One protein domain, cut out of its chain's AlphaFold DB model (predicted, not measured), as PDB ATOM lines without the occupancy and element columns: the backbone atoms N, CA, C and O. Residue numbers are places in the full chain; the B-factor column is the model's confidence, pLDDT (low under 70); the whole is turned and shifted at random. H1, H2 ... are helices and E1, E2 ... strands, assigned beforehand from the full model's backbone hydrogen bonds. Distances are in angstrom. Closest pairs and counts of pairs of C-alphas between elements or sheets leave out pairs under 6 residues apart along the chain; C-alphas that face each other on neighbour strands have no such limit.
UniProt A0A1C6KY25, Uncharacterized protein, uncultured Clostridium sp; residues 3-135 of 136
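Overview. This is residues 3 to 135 of the 136 residues of an uncharacterized protein of uncultured Clostridium sp (UniProt A0A1C6KY25). One strongly twisted sheet of eight antiparallel strands curls round helix H1, and a short second helix, H2, packs on the sheet over E7. The hairpin of E6 and E7 reaches away to one end of the longest axis with the loop of residues 94 to 104, the loop of residues 47 to 58 lies at the other end, and the hairpin of E2 and E3 points a third way. The 133 printed residues include two named helices and eight named strands, along the chain E1 H1 E2 E3 E4 E5 E6 E7 E8 H2. The sheet's order is E1, E6, E7, E8, E2, E3, E4, E5, and the class is mixed, helices and strands. The whole is only just compact, close to loose, with a radius of gyration of the C-alphas of 16.9 A, and it is elongated, spanning 62 by 40 by 30 A.

Arrangement. E1, residues 3 to 5, is an edge strand and the antiparallel neighbour of E6, residues 83 to 93, with N 3 and O 85 2.9 A apart. H1, residues 7 to 20, is on the sheet, which curls round it. Its closest C-alphas to E3, residues 34 to 46, are those of Ser 15 and Ile 44, 5.7 A apart; to E4, residues 59 to 66, they are those of Gly 11 and Ile 60, 5.8 A. E2, residues 24 to 31, forms a hairpin with E3, where N 27 and O 38 are 2.8 A apart. E3 bends by 87 degrees at residue 43, and its pairing is staggered: residues 34 to 41 pair with E2 and residues 41 to 46 with E4, where N 43 and O 63 are 2.9 A apart. E4 forms a hairpin with E5, residues 69 to 76, the other edge strand; N 62 and O 73 are 2.8 A apart. E2, E3, E4 and E5 make a meander, each strand the antiparallel neighbour of the one before. E6, E7, residues 105 to 116, and E8, residues 120 to 124, make a second one. Between E6 and E7, N 88 and O 113 are within hydrogen-bond range at 3.0 A, and between E7 and E8, N 114 and O 122 are within hydrogen-bond range at 2.9 A. E8 is also the antiparallel neighbour of E2, at 167 degrees between directions, with N 26 and O 121 2.8 A apart. E6 bends by 53 degrees at residue 89 and E7 by 102 degrees at residue 110. H2, residues 128 to 134, is on the sheet at a height over the sheet of 9.2 A, over E7 and along the strands, at 19 degrees to E7 on the local plane. Its closest C-alphas to E7 are those of Tyr 128 and Cys 112, 5.2 A apart. H1 and H2 are only just apart, at 8.4 A. O i to N i+4 pairs are within hydrogen-bond range in 9 of 10 cases in H1 and 1 of 3 in H2, where 3 of 4 O i to N i+3 pairs are.

Along the chain. E1 begins at C-alpha 3, (-45.951, -7.962, 41.531). H1 is 20.3 A long from first to last C-alpha, E2 22.7 A, E3 30.4 A, E4 21.8 A and E5 22.6 A. E6 begins at C-alpha 83, (-46.324, -7.701, 49.791), and is 29.2 A long; E7 is 22.9 A and E8 13.0 A. H2 ends at C-alpha 134, (-34.835, -2.644, 37.352).

Size, cuts and confidence. The C-alphas farthest apart, those of Ile 54 and Leu 100, are 61.8 A apart. The printed part has no cut, and its long links are E3 to E4, 12 residues, and E6 to E7, 11 residues. Mean pLDDT of the printed part is 86.5; residues 50 to 56 and 96 to 104 are under 70.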
ATOM      1  N   CYS A   3     -46.764  -6.807  41.183       91.38
ATOM      2  CA  CYS A   3     -45.951  -7.962  41.531       91.38
ATOM      3  C   CYS A   3     -46.085  -8.276  43.022       91.38
ATOM      4  O   CYS A   3     -46.426  -7.410  43.824       91.38
ATOM      5  N   MET A   4     -45.819  -9.530  43.373       92.62
ATOM      6  CA  MET A   4     -45.766  -9.984  44.758       92.62
ATOM      7  C   MET A   4     -44.295 -10.081  45.148       92.62
ATOM      8  O   MET A   4     -43.557 -10.815  44.494       92.62
ATOM      9  N   LEU A   5     -43.870  -9.341  46.171       90.94
ATOM     10  CA  LEU A   5     -42.482  -9.360  46.637       90.94
ATOM     11  C   LEU A   5     -42.397  -9.936  48.046       90.94
ATOM     12  O   LEU A   5     -43.160  -9.562  48.940       90.94
ATOM     13  N   THR A   6     -41.432 -10.819  48.270       90.88
ATOM     14  CA  THR A   6     -41.024 -11.209  49.622       90.88
ATOM     15  C   THR A   6     -40.399 -10.019  50.351       90.88
ATOM     16  O   THR A   6     -39.981  -9.028  49.747       90.88
ATOM     17  N   THR A   7     -40.260 -10.112  51.675       90.88
ATOM     18  CA  THR A   7     -39.576  -9.069  52.461       90.88
ATOM     19  C   THR A   7     -38.135  -8.829  52.005       90.88
ATOM     20  O   THR A   7     -37.667  -7.694  52.035       90.88
ATOM     21  N   HIS A   8     -37.432  -9.882  51.576       89.31
ATOM     22  CA  HIS A   8     -36.073  -9.760  51.053       89.31
ATOM     23  C   HIS A   8     -36.052  -8.982  49.734       89.31
ATOM     24  O   HIS A   8     -35.321  -8.000  49.616       89.31
ATOM     25  N   GLU A   9     -36.883  -9.384  48.770       90.88
ATOM     26  CA  GLU A   9     -36.946  -8.752  47.448       90.88
ATOM     27  C   GLU A   9     -37.383  -7.290  47.543       90.88
ATOM     28  O   GLU A   9     -36.767  -6.423  46.924       90.88
ATOM     29  N   LEU A  10     -38.388  -6.998  48.373       92.62
ATOM     30  CA  LEU A  10     -38.832  -5.632  48.624       92.62
ATOM     31  C   LEU A  10     -37.724  -4.793  49.274       92.62
ATOM     32  O   LEU A  10     -37.457  -3.677  48.835       92.62
ATOM     33  N   GLY A  11     -37.067  -5.324  50.307       92.81
ATOM     34  CA  GLY A  11     -35.984  -4.627  50.998       92.81
ATOM     35  C   GLY A  11     -34.803  -4.324  50.078       92.81
ATOM     36  O   GLY A  11     -34.282  -3.208  50.085       92.81
ATOM     37  N   LYS A  12     -34.436  -5.288  49.229       92.31
ATOM     38  CA  LYS A  12     -33.402  -5.126  48.207       92.31
ATOM     39  C   LYS A  12     -33.793  -4.074  47.170       92.31
ATOM     40  O   LYS A  12     -33.005  -3.167  46.921       92.31
ATOM     41  N   LEU A  13     -35.014  -4.145  46.635       92.69
ATOM     42  CA  LEU A  13     -35.528  -3.170  45.670       92.69
ATOM     43  C   LEU A  13     -35.471  -1.745  46.229       92.69
ATOM     44  O   LEU A  13     -34.929  -0.851  45.585       92.69
ATOM     45  N   LEU A  14     -35.991  -1.532  47.440       94.25
ATOM     46  CA  LEU A  14     -35.957  -0.215  48.074       94.25
ATOM     47  C   LEU A  14     -34.517   0.243  48.353       94.25
ATOM     48  O   LEU A  14     -34.212   1.417  48.166       94.25
ATOM     49  N   SER A  15     -33.617  -0.668  48.739       94.06
ATOM     50  CA  SER A  15     -32.198  -0.350  48.955       94.06
ATOM     51  C   SER A  15     -31.507   0.103  47.676       94.06
ATOM     52  O   SER A  15     -30.809   1.115  47.692       94.06
ATOM     53  N   ASP A  16     -31.711  -0.613  46.574       93.00
ATOM     54  CA  ASP A  16     -31.090  -0.277  45.295       93.00
ATOM     55  C   ASP A  16     -31.640   1.043  44.745       93.00
ATOM     56  O   ASP A  16     -30.868   1.892  44.299       93.00
ATOM     57  N   LEU A  17     -32.945   1.288  44.895       93.25
ATOM     58  CA  LEU A  17     -33.538   2.568  44.523       93.25
ATOM     59  C   LEU A  17     -33.021   3.727  45.396       93.25
ATOM     60  O   LEU A  17     -32.723   4.784  44.850       93.25
ATOM     61  N   CYS A  18     -32.882   3.556  46.718       93.88
ATOM     62  CA  CYS A  18     -32.383   4.612  47.616       93.88
ATOM     63  C   CYS A  18     -30.906   4.963  47.368       93.88
ATOM     64  O   CYS A  18     -30.488   6.078  47.666       93.88
ATOM     65  N   LYS A  19     -30.102   4.040  46.821       93.12
ATOM     66  CA  LYS A  19     -28.707   4.332  46.440       93.12
ATOM     67  C   LYS A  19     -28.620   5.270  45.237       93.12
ATOM     68  O   LYS A  19     -27.672   6.046  45.142       93.12
ATOM     69  N   GLU A  20     -29.568   5.167  44.311       92.00
ATOM     70  CA  GLU A  20     -29.558   5.928  43.057       92.00
ATOM     71  C   GLU A  20     -30.433   7.184  43.107       92.00
ATOM     72  O   GLU A  20     -30.128   8.184  42.453       92.00
ATOM     73  N   TYR A  21     -31.529   7.141  43.865       93.38
ATOM     74  CA  TYR A  21     -32.583   8.145  43.824       93.38
ATOM     75  C   TYR A  21     -32.961   8.626  45.220       93.38
ATOM     76  O   TYR A  21     -33.055   7.860  46.176       93.38
ATOM     77  N   ASN A  22     -33.284   9.914  45.308       93.31
ATOM     78  CA  ASN A  22     -33.838  10.505  46.515       93.31
ATOM     79  C   ASN A  22     -35.348  10.206  46.597       93.31
ATOM     80  O   ASN A  22     -36.167  10.938  46.035       93.31
ATOM     81  N   ILE A  23     -35.704   9.079  47.217       95.69
ATOM     82  CA  ILE A  23     -37.087   8.593  47.296       95.69
ATOM     83  C   ILE A  23     -37.811   9.260  48.461       95.69
ATOM     84  O   ILE A  23     -37.325   9.268  49.592       95.69
ATOM     85  N   SER A  24     -39.025   9.743  48.202       96.00
ATOM     86  CA  SER A  24     -39.935  10.172  49.267       96.00
ATOM     87  C   SER A  24     -40.994   9.112  49.549       96.00
ATOM     88  O   SER A  24     -41.442   8.409  48.646       96.00
ATOM     89  N   MET A  25     -41.415   9.006  50.803       95.38
ATOM     90  CA  MET A  25     -42.484   8.124  51.251       95.38
ATOM     91  C   MET A  25     -43.654   8.943  51.793       95.38
ATOM     92  O   MET A  25     -43.460   9.976  52.431       95.38
ATOM     93  N   LEU A  26     -44.864   8.438  51.573       95.12
ATOM     94  CA  LEU A  26     -46.078   8.765  52.299       95.12
ATOM     95  C   LEU A  26     -46.645   7.461  52.854       95.12
ATOM     96  O   LEU A  26     -47.002   6.566  52.094       95.12
ATOM     97  N   TRP A  27     -46.750   7.372  54.171       93.62
ATOM     98  CA  TRP A  27     -47.462   6.305  54.859       93.62
ATOM     99  C   TRP A  27     -48.685   6.888  55.544       93.62
ATOM    100  O   TRP A  27     -48.580   7.881  56.264       93.62
ATOM    101  N   ARG A  28     -49.848   6.292  55.296       93.12
ATOM    102  CA  ARG A  28     -51.110   6.702  55.897       93.12
ATOM    103  C   ARG A  28     -51.804   5.493  56.503       93.12
ATOM    104  O   ARG A  28     -52.179   4.583  55.777       93.12
ATOM    105  N   GLU A  29     -52.056   5.546  57.804       90.31
ATOM    106  CA  GLU A  29     -52.806   4.511  58.519       90.31
ATOM    107  C   GLU A  29     -54.093   5.057  59.100       90.31
ATOM    108  O   GLU A  29     -54.143   6.177  59.618       90.31
ATOM    109  N   LYS A  30     -55.146   4.244  59.037       90.62
ATOM    110  CA  LYS A  30     -56.414   4.560  59.684       90.62
ATOM    111  C   LYS A  30     -56.302   4.285  61.180       90.62
ATOM    112  O   LYS A  30     -55.871   3.219  61.603       90.62
ATOM    113  N   VAL A  31     -56.772   5.230  61.979       90.50
ATOM    114  CA  VAL A  31     -56.962   5.076  63.425       90.50
ATOM    115  C   VAL A  31     -58.436   5.273  63.769       90.50
ATOM    116  O   VAL A  31     -59.215   5.747  62.940       90.50
ATOM    117  N   SER A  32     -58.844   4.902  64.984       87.38
ATOM    118  CA  SER A  32     -60.255   4.880  65.408       87.38
ATOM    119  C   SER A  32     -61.020   6.187  65.145       87.38
ATOM    120  O   SER A  32     -62.207   6.131  64.839       87.38
ATOM    121  N   GLY A  33     -60.347   7.341  65.214       91.06
ATOM    122  CA  GLY A  33     -60.935   8.666  64.979       91.06
ATOM    123  C   GLY A  33     -60.405   9.437  63.763       91.06
ATOM    124  O   GLY A  33     -60.730  10.612  63.624       91.06
ATOM    125  N   GLY A  34     -59.573   8.845  62.899       92.56
ATOM    126  CA  GLY A  34     -58.932   9.597  61.812       92.56
ATOM    127  C   GLY A  34     -57.823   8.836  61.092       92.56
ATOM    128  O   GLY A  34     -57.907   7.624  60.907       92.56
ATOM    129  N   PHE A  35     -56.777   9.554  60.679       91.81
ATOM    130  CA  PHE A  35     -55.607   8.970  60.025       91.81
ATOM    131  C   PHE A  35     -54.320   9.522  60.629       91.81
ATOM    132  O   PHE A  35     -54.236  10.718  60.908       91.81
ATOM    133  N   ILE A  36     -53.312   8.668  60.767       89.69
ATOM    134  CA  ILE A  36     -51.926   9.091  60.972       89.69
ATOM    135  C   ILE A  36     -51.273   9.143  59.596       89.69
ATOM    136  O   ILE A  36     -51.470   8.240  58.788       89.69
ATOM    137  N   THR A  37     -50.536  10.216  59.312       91.56
ATOM    138  CA  THR A  37     -49.774  10.361  58.068       91.56
ATOM    139  C   THR A  37     -48.326  10.682  58.399       91.56
ATOM    140  O   THR A  37     -48.063  11.598  59.175       91.56
ATOM    141  N   LEU A  38     -47.401   9.939  57.801       92.00
ATOM    142  CA  LEU A  38     -45.967  10.161  57.897       92.00
ATOM    143  C   LEU A  38     -45.401  10.342  56.494       92.00
ATOM    144  O   LEU A  38     -45.584   9.491  55.625       92.00
ATOM    145  N   THR A  39     -44.720  11.461  56.274       94.38
ATOM    146  CA  THR A  39     -44.082  11.793  55.001       94.38
ATOM    147  C   THR A  39     -42.626  12.150  55.215       94.38
ATOM    148  O   THR A  39     -42.309  12.799  56.208       94.38
ATOM    149  N   GLY A  40     -41.756  11.794  54.279       95.75
ATOM    150  CA  GLY A  40     -40.351  12.184  54.344       95.75
ATOM    151  C   GLY A  40     -39.498  11.506  53.285       95.75
ATOM    152  O   GLY A  40     -39.979  10.646  52.549       95.75
ATOM    153  N   ILE A  41     -38.233  11.901  53.217       96.56
ATOM    154  CA  ILE A  41     -37.215  11.205  52.430       96.56
ATOM    155  C   ILE A  41     -36.798   9.939  53.167       96.56
ATOM    156  O   ILE A  41     -36.658   9.974  54.390       96.56
ATOM    157  N   ILE A  42     -36.603   8.844  52.435       96.31
ATOM    158  CA  ILE A  42     -36.243   7.559  53.027       96.31
ATOM    159  C   ILE A  42     -34.814   7.124  52.713       96.31
ATOM    160  O   ILE A  42     -34.335   7.290  51.596       96.31
ATOM    161  N   ASP A  43     -34.195   6.478  53.694       95.75
ATOM    162  CA  ASP A  43     -32.965   5.703  53.557       95.75
ATOM    163  C   ASP A  43     -33.173   4.307  54.167       95.75
ATOM    164  O   ASP A  43     -33.925   4.142  55.134       95.75
ATOM    165  N   ILE A  44     -32.502   3.288  53.623       94.06
ATOM    166  CA  ILE A  44     -32.559   1.921  54.162       94.06
ATOM    167  C   ILE A  44     -31.450   1.728  55.192       94.06
ATOM    168  O   ILE A  44     -30.274   1.686  54.839       94.06
ATOM    169  N   GLU A  45     -31.823   1.558  56.460       92.19
ATOM    170  CA  GLU A  45     -30.874   1.209  57.528       92.19
ATOM    171  C   GLU A  45     -30.560  -0.287  57.524       92.19
ATOM    172  O   GLU A  45     -29.427  -0.702  57.763       92.19
ATOM    173  N   TYR A  46     -31.578  -1.110  57.274       91.12
ATOM    174  CA  TYR A  46     -31.460  -2.561  57.316       91.12
ATOM    175  C   TYR A  46     -32.544  -3.224  56.469       91.12
ATOM    176  O   TYR A  46     -33.686  -2.768  56.435       91.12
ATOM    177  N   TYR A  47     -32.203  -4.340  55.835       90.62
ATOM    178  CA  TYR A  47     -33.163  -5.255  55.229       90.62
ATOM    179  C   TYR A  47     -32.640  -6.694  55.355       90.62
ATOM    180  O   TYR A  47     -31.424  -6.890  55.472       90.62
ATOM    181  N   PRO A  48     -33.525  -7.705  55.370       85.44
ATOM    182  CA  PRO A  48     -33.106  -9.086  55.559       85.44
ATOM    183  C   PRO A  48     -32.298  -9.566  54.351       85.44
ATOM    184  O   PRO A  48     -32.606  -9.182  53.226       85.44
ATOM    185  N   THR A  49     -31.295 -10.421  54.551       78.25
ATOM    186  CA  THR A  49     -30.518 -11.068  53.474       78.25
ATOM    187  C   THR A  49     -30.890 -12.550  53.352       78.25
ATOM    188  O   THR A  49     -31.410 -13.139  54.300       78.25
ATOM    189  N   GLU A  50     -30.636 -13.173  52.193       65.94
ATOM    190  CA  GLU A  50     -31.041 -14.564  51.878       65.94
ATOM    191  C   GLU A  50     -30.463 -15.637  52.824       65.94
ATOM    192  O   GLU A  50     -30.907 -16.787  52.816       65.94
ATOM    193  N   GLN A  51     -29.481 -15.293  53.663       58.28
ATOM    194  CA  GLN A  51     -28.913 -16.220  54.636       58.28
ATOM    195  C   GLN A  51     -29.905 -16.465  55.777       58.28
ATOM    196  O   GLN A  51     -29.988 -15.666  56.698       58.28
ATOM    197  N   VAL A  52     -30.634 -17.585  55.671       51.91
ATOM    198  CA  VAL A  52     -31.422 -18.313  56.688       51.91
ATOM    199  C   VAL A  52     -32.264 -17.427  57.619       51.91
ATOM    200  O   VAL A  52     -31.757 -16.626  58.395       51.91
ATOM    201  N   MET A  53     -33.586 -17.621  57.617       50.97
ATOM    202  CA  MET A  53     -34.515 -16.967  58.549       50.97
ATOM    203  C   MET A  53     -34.195 -17.292  60.026       50.97
ATOM    204  O   MET A  53     -34.800 -18.173  60.636       50.97
ATOM    205  N   ILE A  54     -33.253 -16.562  60.622       53.84
ATOM    206  CA  ILE A  54     -33.088 -16.432  62.070       53.84
ATOM    207  C   ILE A  54     -34.239 -15.537  62.568       53.84
ATOM    208  O   ILE A  54     -34.728 -14.682  61.824       53.84
ATOM    209  N   LYS A  55     -34.714 -15.721  63.810       56.75
ATOM    210  CA  LYS A  55     -35.712 -14.831  64.441       56.75
ATOM    211  C   LYS A  55     -35.334 -13.356  64.200       56.75
ATOM    212  O   LYS A  55     -34.298 -12.919  64.684       56.75
ATOM    213  N   GLY A  56     -36.175 -12.611  63.476       59.06
ATOM    214  CA  GLY A  56     -35.962 -11.193  63.152       59.06
ATOM    215  C   GLY A  56     -35.462 -10.896  61.731       59.06
ATOM    216  O   GLY A  56     -35.453  -9.731  61.343       59.06
ATOM    217  N   ASN A  57     -35.119 -11.908  60.923       74.38
ATOM    218  CA  ASN A  57     -34.715 -11.750  59.515       74.38
ATOM    219  C   ASN A  57     -35.930 -11.568  58.570       74.38
ATOM    220  O   ASN A  57     -36.064 -12.239  57.549       74.38
ATOM    221  N   ASN A  58     -36.875 -10.713  58.958       85.56
ATOM    222  CA  ASN A  58     -38.122 -10.422  58.238       85.56
ATOM    223  C   ASN A  58     -38.541  -8.950  58.401       85.56
ATOM    224  O   ASN A  58     -39.724  -8.627  58.297       85.56
ATOM    225  N   ILE A  59     -37.585  -8.066  58.700       90.44
ATOM    226  CA  ILE A  59     -37.829  -6.650  58.979       90.44
ATOM    227  C   ILE A  59     -37.001  -5.789  58.028       90.44
ATOM    228  O   ILE A  59     -35.786  -5.946  57.957       90.44
ATOM    229  N   ILE A  60     -37.645  -4.838  57.361       93.12
ATOM    230  CA  ILE A  60     -36.997  -3.738  56.643       93.12
ATOM    231  C   ILE A  60     -37.057  -2.509  57.555       93.12
ATOM    232  O   ILE A  60     -38.146  -2.091  57.949       93.12
ATOM    233  N   SER A  61     -35.903  -1.950  57.916       94.56
ATOM    234  CA  SER A  61     -35.785  -0.726  58.717       94.56
ATOM    235  C   SER A  61     -35.523   0.461  57.797       94.56
ATOM    236  O   SER A  61     -34.502   0.510  57.105       94.56
ATOM    237  N   LEU A  62     -36.459   1.403  57.794       95.25
ATOM    238  CA  LEU A  62     -36.434   2.637  57.025       95.25
ATOM    239  C   LEU A  62     -36.158   3.801  57.971       95.25
ATOM    240  O   LEU A  62     -36.879   3.984  58.952       95.25
ATOM    241  N   GLN A  63     -35.179   4.628  57.642       95.94
ATOM    242  CA  GLN A  63     -35.048   5.945  58.243       95.94
ATOM    243  C   GLN A  63     -35.839   6.946  57.407       95.94
ATOM    244  O   GLN A  63     -35.620   7.047  56.205       95.94
ATOM    245  N   VAL A  64     -36.753   7.687  58.030       95.50
ATOM    246  CA  VAL A  64     -37.619   8.669  57.371       95.50
ATOM    247  C   VAL A  64     -37.316  10.061  57.902       95.50
ATOM    248  O   VAL A  64     -37.618  10.387  59.053       95.50
ATOM    249  N   LYS A  65     -36.725  10.883  57.039       94.88
ATOM    250  CA  LYS A  65     -36.301  12.254  57.320       94.88
ATOM    251  C   LYS A  65     -37.379  13.239  56.881       94.88
ATOM    252  O   LYS A  65     -37.754  13.285  55.709       94.88
ATOM    253  N   SER A  66     -37.858  14.050  57.820       92.06
ATOM    254  CA  SER A  66     -38.853  15.098  57.591       92.06
ATOM    255  C   SER A  66     -38.427  16.379  58.304       92.06
ATOM    256  O   SER A  66     -38.659  16.544  59.504       92.06
ATOM    257  N   GLY A  67     -37.805  17.297  57.562       87.44
ATOM    258  CA  GLY A  67     -37.174  18.484  58.143       87.44
ATOM    259  C   GLY A  67     -35.984  18.090  59.018       87.44
ATOM    260  O   GLY A  67     -35.146  17.300  58.591       87.44
ATOM    261  N   GLU A  68     -35.928  18.610  60.244       85.00
ATOM    262  CA  GLU A  68     -34.884  18.265  61.225       85.00
ATOM    263  C   GLU A  68     -35.154  16.940  61.961       85.00
ATOM    264  O   GLU A  68     -34.278  16.416  62.646       85.00
ATOM    265  N   ASN A  69     -36.353  16.370  61.803       86.31
ATOM    266  CA  ASN A  69     -36.746  15.142  62.483       86.31
ATOM    267  C   ASN A  69     -36.420  13.907  61.636       86.31
ATOM    268  O   ASN A  69     -36.684  13.865  60.432       86.31
ATOM    269  N   SER A  70     -35.917  12.867  62.298       90.00
ATOM    270  CA  SER A  70     -35.678  11.545  61.719       90.00
ATOM    271  C   SER A  70     -36.437  10.497  62.527       90.00
ATOM    272  O   SER A  70     -36.313  10.451  63.750       90.00
ATOM    273  N   ASN A  71     -37.235   9.671  61.852       90.94
ATOM    274  CA  ASN A  71     -37.997   8.586  62.466       90.94
ATOM    275  C   ASN A  71     -37.573   7.246  61.875       90.94
ATOM    276  O   ASN A  71     -37.342   7.151  60.673       90.94
ATOM    277  N   ILE A  72     -37.538   6.197  62.695       93.19
ATOM    278  CA  ILE A  72     -37.304   4.832  62.215       93.19
ATOM    279  C   ILE A  72     -38.655   4.135  62.051       93.19
ATOM    280  O   ILE A  72     -39.423   4.022  63.006       93.19
ATOM    281  N   ILE A  73     -38.928   3.638  60.848       92.50
ATOM    282  CA  ILE A  73     -40.098   2.820  60.525       92.50
ATOM    283  C   ILE A  73     -39.628   1.408  60.217       92.50
ATOM    284  O   ILE A  73     -38.653   1.208  59.501       92.50
ATOM    285  N   LYS A  74     -40.352   0.413  60.724       92.75
ATOM    286  CA  LYS A  74     -40.066  -0.996  60.458       92.75
ATOM    287  C   LYS A  74     -41.219  -1.628  59.697       92.75
ATOM    288  O   LYS A  74     -42.319  -1.733  60.232       92.75
ATOM    289  N   ILE A  75     -40.952  -2.087  58.480       91.38
ATOM    290  CA  ILE A  75     -41.874  -2.926  57.712       91.38
ATOM    291  C   ILE A  75     -41.542  -4.376  58.051       91.38
ATOM    292  O   ILE A  75     -40.425  -4.829  57.817       91.38
ATOM    293  N   THR A  76     -42.496  -5.097  58.633       90.06
ATOM    294  CA  THR A  76     -42.299  -6.489  59.058       90.06
ATOM    295  C   THR A  76     -43.122  -7.408  58.172       90.06
ATOM    296  O   THR A  76     -44.341  -7.273  58.116       90.06
ATOM    297  N   GLY A  77     -42.468  -8.342  57.487       86.50
ATOM    298  CA  GLY A  77     -43.158  -9.363  56.704       86.50
ATOM    299  C   GLY A  77     -43.632 -10.530  57.561       86.50
ATOM    300  O   GLY A  77     -43.011 -10.877  58.569       86.50
ATOM    301  N   MET A  78     -44.715 -11.173  57.139       84.38
ATOM    302  CA  MET A  78     -45.192 -12.423  57.730       84.38
ATOM    303  C   MET A  78     -44.561 -13.627  57.018       84.38
ATOM    304  O   MET A  78     -44.245 -13.584  55.831       84.38
ATOM    305  N   LYS A  79     -44.323 -14.718  57.756       76.31
ATOM    306  CA  LYS A  79     -43.663 -15.908  57.203       76.31
ATOM    307  C   LYS A  79     -44.534 -16.540  56.112       76.31
ATOM    308  O   LYS A  79     -45.636 -16.980  56.410       76.31
ATOM    309  N   GLY A  80     -43.985 -16.664  54.903       73.12
ATOM    310  CA  GLY A  80     -44.681 -17.252  53.751       73.12
ATOM    311  C   GLY A  80     -45.644 -16.298  53.042       73.12
ATOM    312  O   GLY A  80     -46.284 -16.711  52.083       73.12
ATOM    313  N   GLU A  81     -45.719 -15.046  53.493       86.31
ATOM    314  CA  GLU A  81     -46.553 -14.006  52.897       86.31
ATOM    315  C   GLU A  81     -45.722 -13.079  52.004       86.31
ATOM    316  O   GLU A  81     -44.497 -12.966  52.136       86.31
ATOM    317  N   TYR A  82     -46.422 -12.392  51.109       90.12
ATOM    318  CA  TYR A  82     -45.854 -11.465  50.140       90.12
ATOM    319  C   TYR A  82     -46.515 -10.095  50.283       90.12
ATOM    320  O   TYR A  82     -47.679  -9.998  50.661       90.12
ATOM    321  N   PHE A  83     -45.781  -9.047  49.934       91.00
ATOM    322  CA  PHE A  83     -46.324  -7.701  49.791       91.00
ATOM    323  C   PHE A  83     -46.942  -7.534  48.398       91.00
ATOM    324  O   PHE A  83     -46.281  -7.874  47.410       91.00
ATOM    325  N   ASP A  84     -48.163  -6.988  48.303       93.31
ATOM    326  CA  ASP A  84     -48.721  -6.556  47.012       93.31
ATOM    327  C   ASP A  84     -48.067  -5.227  46.641       93.31
ATOM    328  O   ASP A  84     -48.279  -4.191  47.279       93.31
ATOM    329  N   VAL A  85     -47.220  -5.271  45.615       94.12
ATOM    330  CA  VAL A  85     -46.488  -4.110  45.136       94.12
ATOM    331  C   VAL A  85     -47.042  -3.685  43.789       94.12
ATOM    332  O   VAL A  85     -47.044  -4.435  42.810       94.12
ATOM    333  N   SER A  86     -47.469  -2.426  43.708       94.44
ATOM    334  CA  SER A  86     -47.922  -1.825  42.457       94.44
ATOM    335  C   SER A  86     -47.072  -0.629  42.069       94.44
ATOM    336  O   SER A  86     -46.766   0.240  42.882       94.44
ATOM    337  N   ILE A  87     -46.709  -0.561  40.792       92.69
ATOM    338  CA  ILE A  87     -45.899   0.523  40.239       92.69
ATOM    339  C   ILE A  87     -46.662   1.157  39.094       92.69
ATOM    340  O   ILE A  87     -47.161   0.459  38.202       92.69
ATOM    341  N   ALA A  88     -46.769   2.478  39.127       93.31
ATOM    342  CA  ALA A  88     -47.475   3.250  38.118       93.31
ATOM    343  C   ALA A  88     -46.825   4.627  37.918       93.31
ATOM    344  O   ALA A  88     -46.271   5.176  38.872       93.31
ATOM    345  N   PRO A  89     -46.939   5.227  36.722       93.19
ATOM    346  CA  PRO A  89     -46.592   6.629  36.516       93.19
ATOM    347  C   PRO A  89     -47.340   7.541  37.498       93.19
ATOM    348  O   PRO A  89     -48.504   7.284  37.844       93.19
ATOM    349  N   THR A  90     -46.709   8.635  37.933       90.56
ATOM    350  CA  THR A  90     -47.440   9.654  38.696       90.56
ATOM    351  C   THR A  90     -48.474  10.313  37.796       90.56
ATOM    352  O   THR A  90     -48.148  10.777  36.711       90.56
ATOM    353  N   LYS A  91     -49.722  10.400  38.260       87.38
ATOM    354  CA  LYS A  91     -50.786  11.123  37.559       87.38
ATOM    355  C   LYS A  91     -50.942  12.519  38.136       87.38
ATOM    356  O   LYS A  91     -51.021  12.664  39.356       87.38
ATOM    357  N   PHE A  92     -51.026  13.519  37.272       82.25
ATOM    358  CA  PHE A  92     -51.310  14.898  37.652       82.25
ATOM    359  C   PHE A  92     -52.434  15.464  36.791       82.25
ATOM    360  O   PHE A  92     -52.731  14.976  35.700       82.25
ATOM    361  N   LYS A  93     -53.093  16.490  37.320       79.62
ATOM    362  CA  LYS A  93     -54.163  17.196  36.631       79.62
ATOM    363  C   LYS A  93     -53.612  18.529  36.156       79.62
ATOM    364  O   LYS A  93     -53.245  19.362  36.980       79.62
ATOM    365  N   GLU A  94     -53.548  18.726  34.847       71.75
ATOM    366  CA  GLU A  94     -53.172  20.024  34.290       71.75
ATOM    367  C   GLU A  94     -54.396  20.951  34.342       71.75
ATOM    368  O   GLU A  94     -55.442  20.648  33.763       71.75
ATOM    369  N   ILE A  95     -54.288  22.064  35.069       70.81
ATOM    370  CA  ILE A  95     -55.344  23.077  35.150       70.81
ATOM    371  C   ILE A  95     -54.971  24.202  34.184       70.81
ATOM    372  O   ILE A  95     -54.088  25.005  34.477       70.81
ATOM    373  N   LYS A  96     -55.629  24.256  33.019       66.69
ATOM    374  CA  LYS A  96     -55.492  25.370  32.067       66.69
ATOM    375  C   LYS A  96     -56.589  26.398  32.318       66.69
ATOM    376  O   LYS A  96     -57.744  26.034  32.512       66.69
ATOM    377  N   SER A  97     -56.238  27.681  32.265       65.06
ATOM    378  CA  SER A  97     -57.135  28.801  32.586       65.06
ATOM    379  C   SER A  97     -58.323  28.983  31.625       65.06
ATOM    380  O   SER A  97     -59.227  29.756  31.928       65.06
ATOM    381  N   ASN A  98     -58.359  28.279  30.486       63.47
ATOM    382  CA  ASN A  98     -59.441  28.391  29.505       63.47
ATOM    383  C   ASN A  98     -60.504  27.302  29.718       63.47
ATOM    384  O   ASN A  98     -60.221  26.110  29.612       63.47
ATOM    385  N   SER A  99     -61.748  27.739  29.933       57.66
ATOM    386  CA  SER A  99     -62.939  26.949  30.298       57.66
ATOM    387  C   SER A  99     -63.359  25.837  29.322       57.66
ATOM    388  O   SER A  99     -64.258  25.064  29.639       57.66
ATOM    389  N   LEU A 100     -62.723  25.734  28.151       59.62
ATOM    390  CA  LEU A 100     -63.074  24.788  27.085       59.62
ATOM    391  C   LEU A 100     -62.206  23.520  27.058       59.62
ATOM    392  O   LEU A 100     -62.556  22.563  26.371       59.62
ATOM    393  N   TYR A 101     -61.103  23.474  27.810       55.84
ATOM    394  CA  TYR A 101     -60.258  22.282  27.891       55.84
ATOM    395  C   TYR A 101     -60.541  21.539  29.196       55.84
ATOM    396  O   TYR A 101     -60.077  21.925  30.267       55.84
ATOM    397  N   LEU A 102     -61.327  20.460  29.099       55.75
ATOM    398  CA  LEU A 102     -61.566  19.520  30.194       55.75
ATOM    399  C   LEU A 102     -60.229  19.069  30.789       55.75
ATOM    400  O   LEU A 102     -59.525  18.312  30.141       55.75
ATOM    401  N   ASN A 103     -59.911  19.497  32.012       58.97
ATOM    402  CA  ASN A 103     -59.320  18.701  33.094       58.97
ATOM    403  C   ASN A 103     -58.693  17.339  32.688       58.97
ATOM    404  O   ASN A 103     -59.174  16.292  33.126       58.97
ATOM    405  N   GLN A 104     -57.637  17.329  31.868       69.50
ATOM    406  CA  GLN A 104     -57.016  16.080  31.419       69.50
ATOM    407  C   GLN A 104     -56.079  15.561  32.510       69.50
ATOM    408  O   GLN A 104     -55.251  16.304  33.045       69.50
ATOM    409  N   ILE A 105     -56.220  14.279  32.848       78.81
ATOM    410  CA  ILE A 105     -55.263  13.574  33.698       78.81
ATOM    411  C   ILE A 105     -54.087  13.179  32.809       78.81
ATOM    412  O   ILE A 105     -54.273  12.462  31.828       78.81
ATOM    413  N   GLN A 106     -52.894  13.641  33.160       83.69
ATOM    414  CA  GLN A 106     -51.653  13.316  32.465       83.69
ATOM    415  C   GLN A 106     -50.768  12.431  33.335       83.69
ATOM    416  O   GLN A 106     -50.841  12.464  34.564       83.69
ATOM    417  N   GLU A 107     -49.933  11.635  32.677       88.19
ATOM    418  CA  GLU A 107     -48.936  10.785  33.316       88.19
ATOM    419  C   GLU A 107     -47.563  11.459  33.260       88.19
ATOM    420  O   GLU A 107     -47.144  11.992  32.230       88.19
ATOM    421  N   SER A 108     -46.866  11.452  34.391       84.94
ATOM    422  CA  SER A 108     -45.511  11.961  34.508       84.94
ATOM    423  C   SER A 108     -44.548  11.042  33.770       84.94
ATOM    424  O   SER A 108     -44.555   9.825  33.950       84.94
ATOM    425  N   LYS A 109     -43.678  11.654  32.967       88.44
ATOM    426  CA  LYS A 109     -42.579  10.966  32.280       88.44
ATOM    427  C   LYS A 109     -41.303  10.918  33.118       88.44
ATOM    428  O   LYS A 109     -40.340  10.277  32.719       88.44
ATOM    429  N   THR A 110     -41.277  11.610  34.253       89.25
ATOM    430  CA  THR A 110     -40.075  11.802  35.075       89.25
ATOM    431  C   THR A 110     -40.241  11.290  36.497       89.25
ATOM    432  O   THR A 110     -39.277  11.303  37.249       89.25
ATOM    433  N   GLU A 111     -41.440  10.852  36.874       92.25
ATOM    434  CA  GLU A 111     -41.747  10.387  38.222       92.25
ATOM    435  C   GLU A 111     -42.731   9.218  38.180       92.25
ATOM    436  O   GLU A 111     -43.705   9.216  37.416       92.25
ATOM    437  N   CYS A 112     -42.505   8.243  39.051       94.56
ATOM    438  CA  CYS A 112     -43.407   7.123  39.245       94.56
ATOM    439  C   CYS A 112     -43.663   6.874  40.733       94.56
ATOM    440  O   CYS A 112     -42.942   7.356  41.612       94.56
ATOM    441  N   LYS A 113     -44.718   6.109  41.010       95.19
ATOM    442  CA  LYS A 113     -45.111   5.704  42.357       95.19
ATOM    443  C   LYS A 113     -45.030   4.199  42.493       95.19
ATOM    444  O   LYS A 113     -45.654   3.488  41.702       95.19
ATOM    445  N   LEU A 114     -44.329   3.750  43.526       95.06
ATOM    446  CA  LEU A 114     -44.372   2.383  44.032       95.06
ATOM    447  C   LEU A 114     -45.282   2.376  45.257       95.06
ATOM    448  O   LEU A 114     -45.108   3.182  46.163       95.06
ATOM    449  N   ARG A 115     -46.276   1.499  45.284       95.00
ATOM    450  CA  ARG A 115     -47.182   1.329  46.420       95.00
ATOM    451  C   ARG A 115     -47.004  -0.058  46.994       95.00
ATOM    452  O   ARG A 115     -46.916  -1.006  46.217       95.00
ATOM    453  N   ILE A 116     -46.976  -0.134  48.315       93.25
ATOM    454  CA  ILE A 116     -47.085  -1.383  49.058       93.25
ATOM    455  C   ILE A 116     -48.477  -1.397  49.670       93.25
ATOM    456  O   ILE A 116     -48.838  -0.466  50.403       93.25
ATOM    457  N   ASP A 117     -49.239  -2.434  49.342       84.44
ATOM    458  CA  ASP A 117     -50.634  -2.591  49.733       84.44
ATOM    459  C   ASP A 117     -51.429  -1.305  49.403       84.44
ATOM    460  O   ASP A 117     -51.321  -0.762  48.297       84.44
ATOM    461  N   GLU A 118     -52.209  -0.777  50.351       77.69
ATOM    462  CA  GLU A 118     -52.978   0.467  50.171       77.69
ATOM    463  C   GLU A 118     -52.420   1.669  50.950       77.69
ATOM    464  O   GLU A 118     -52.799   2.815  50.683       77.69
ATOM    465  N   ASN A 119     -51.500   1.432  51.886       88.31
ATOM    466  CA  ASN A 119     -51.184   2.404  52.936       88.31
ATOM    467  C   ASN A 119     -49.842   3.114  52.740       88.31
ATOM    468  O   ASN A 119     -49.657   4.216  53.265       88.31
ATOM    469  N   ILE A 120     -48.904   2.515  51.998       93.81
ATOM    470  CA  ILE A 120     -47.548   3.048  51.824       93.81
ATOM    471  C   ILE A 120     -47.305   3.367  50.352       93.81
ATOM    472  O   ILE A 120     -47.469   2.523  49.471       93.81
ATOM    473  N   ILE A 121     -46.883   4.598  50.082       95.94
ATOM    474  CA  ILE A 121     -46.586   5.101  48.743       95.94
ATOM    475  C   ILE A 121     -45.180   5.688  48.745       95.94
ATOM    476  O   ILE A 121     -44.908   6.652  49.452       95.94
ATOM    477  N   PHE A 122     -44.317   5.162  47.891       95.94
ATOM    478  CA  PHE A 122     -43.025   5.739  47.557       95.94
ATOM    479  C   PHE A 122     -43.139   6.498  46.243       95.94
ATOM    480  O   PHE A 122     -43.712   6.003  45.270       95.94
ATOM    481  N   THR A 123     -42.583   7.697  46.213       96.56
ATOM    482  CA  THR A 123     -42.466   8.516  45.011       96.56
ATOM    483  C   THR A 123     -41.006   8.525  44.595       96.56
ATOM    484  O   THR A 123     -40.136   8.962  45.353       96.56
ATOM    485  N   ILE A 124     -40.753   8.008  43.396       96.00
ATOM    486  CA  ILE A 124     -39.418   7.808  42.844       96.00
ATOM    487  C   ILE A 124     -39.233   8.836  41.720       96.00
ATOM    488  O   ILE A 124     -40.034   8.829  40.777       96.00
ATOM    489  N   PRO A 125     -38.198   9.697  41.772       94.00
ATOM    490  CA  PRO A 125     -37.938  10.735  40.770       94.00
ATOM    491  C   PRO A 125     -37.317  10.148  39.487       94.00
ATOM    492  O   PRO A 125     -36.244  10.554  39.037       94.00
ATOM    493  N   LYS A 126     -37.979   9.139  38.916       94.19
ATOM    494  CA  LYS A 126     -37.579   8.458  37.689       94.19
ATOM    495  C   LYS A 126     -38.805   8.000  36.901       94.19
ATOM    496  O   LYS A 126     -39.883   7.803  37.463       94.19
ATOM    497  N   SER A 127     -38.640   7.849  35.587       92.44
ATOM    498  CA  SER A 127     -39.709   7.397  34.698       92.44
ATOM    499  C   SER A 127     -40.167   5.982  35.062       92.44
ATOM    500  O   SER A 127     -39.366   5.152  35.494       92.44
ATOM    501  N   TYR A 128     -41.455   5.700  34.851       92.25
ATOM    502  CA  TYR A 128     -41.999   4.355  35.032       92.25
ATOM    503  C   TYR A 128     -41.187   3.327  34.237       92.25
ATOM    504  O   TYR A 128     -40.698   2.372  34.830       92.25
ATOM    505  N   ASP A 129     -40.974   3.574  32.940       90.56
ATOM    506  CA  ASP A 129     -40.300   2.651  32.017       90.56
ATOM    507  C   ASP A 129     -38.865   2.304  32.420       90.56
ATOM    508  O   ASP A 129     -38.381   1.219  32.101       90.56
ATOM    509  N   ASP A 130     -38.172   3.200  33.120       90.00
ATOM    510  CA  ASP A 130     -36.837   2.915  33.638       90.00
ATOM    511  C   ASP A 130     -36.898   2.070  34.912       90.00
ATOM    512  O   ASP A 130     -36.134   1.117  35.041       90.00
ATOM    513  N   ILE A 131     -37.839   2.358  35.817       89.69
ATOM    514  CA  ILE A 131     -37.988   1.605  37.070       89.69
ATOM    515  C   ILE A 131     -38.441   0.168  36.816       89.69
ATOM    516  O   ILE A 131     -37.894  -0.752  37.418       89.69
ATOM    517  N   ILE A 132     -39.374  -0.066  35.890       88.62
ATOM    518  CA  ILE A 132     -39.789  -1.441  35.567       88.62
ATOM    519  C   ILE A 132     -38.668  -2.289  34.951       88.62
ATOM    520  O   ILE A 132     -38.714  -3.503  35.088       88.62
ATOM    521  N   LYS A 133     -37.631  -1.701  34.339       86.88
ATOM    522  CA  LYS A 133     -36.459  -2.471  33.862       86.88
ATOM    523  C   LYS A 133     -35.559  -2.954  35.003       86.88
ATOM    524  O   LYS A 133     -34.813  -3.913  34.814       86.88
ATOM    525  N   LEU A 134     -35.601  -2.280  36.154       80.44
ATOM    526  CA  LEU A 134     -34.835  -2.644  37.352       80.44
ATOM    527  C   LEU A 134     -35.501  -3.780  38.139       80.44
ATOM    528  O   LEU A 134     -34.852  -4.432  38.952       80.44
ATOM    529  N   ILE A 135     -36.784  -4.029  37.880       75.94
ATOM    530  CA  ILE A 135     -37.595  -5.032  38.564       75.94
ATOM    531  C   ILE A 135     -37.726  -6.224  37.622       75.94
ATOM    532  O   ILE A 135     -38.486  -6.184  36.657       75.94
TER     533      ILE A 135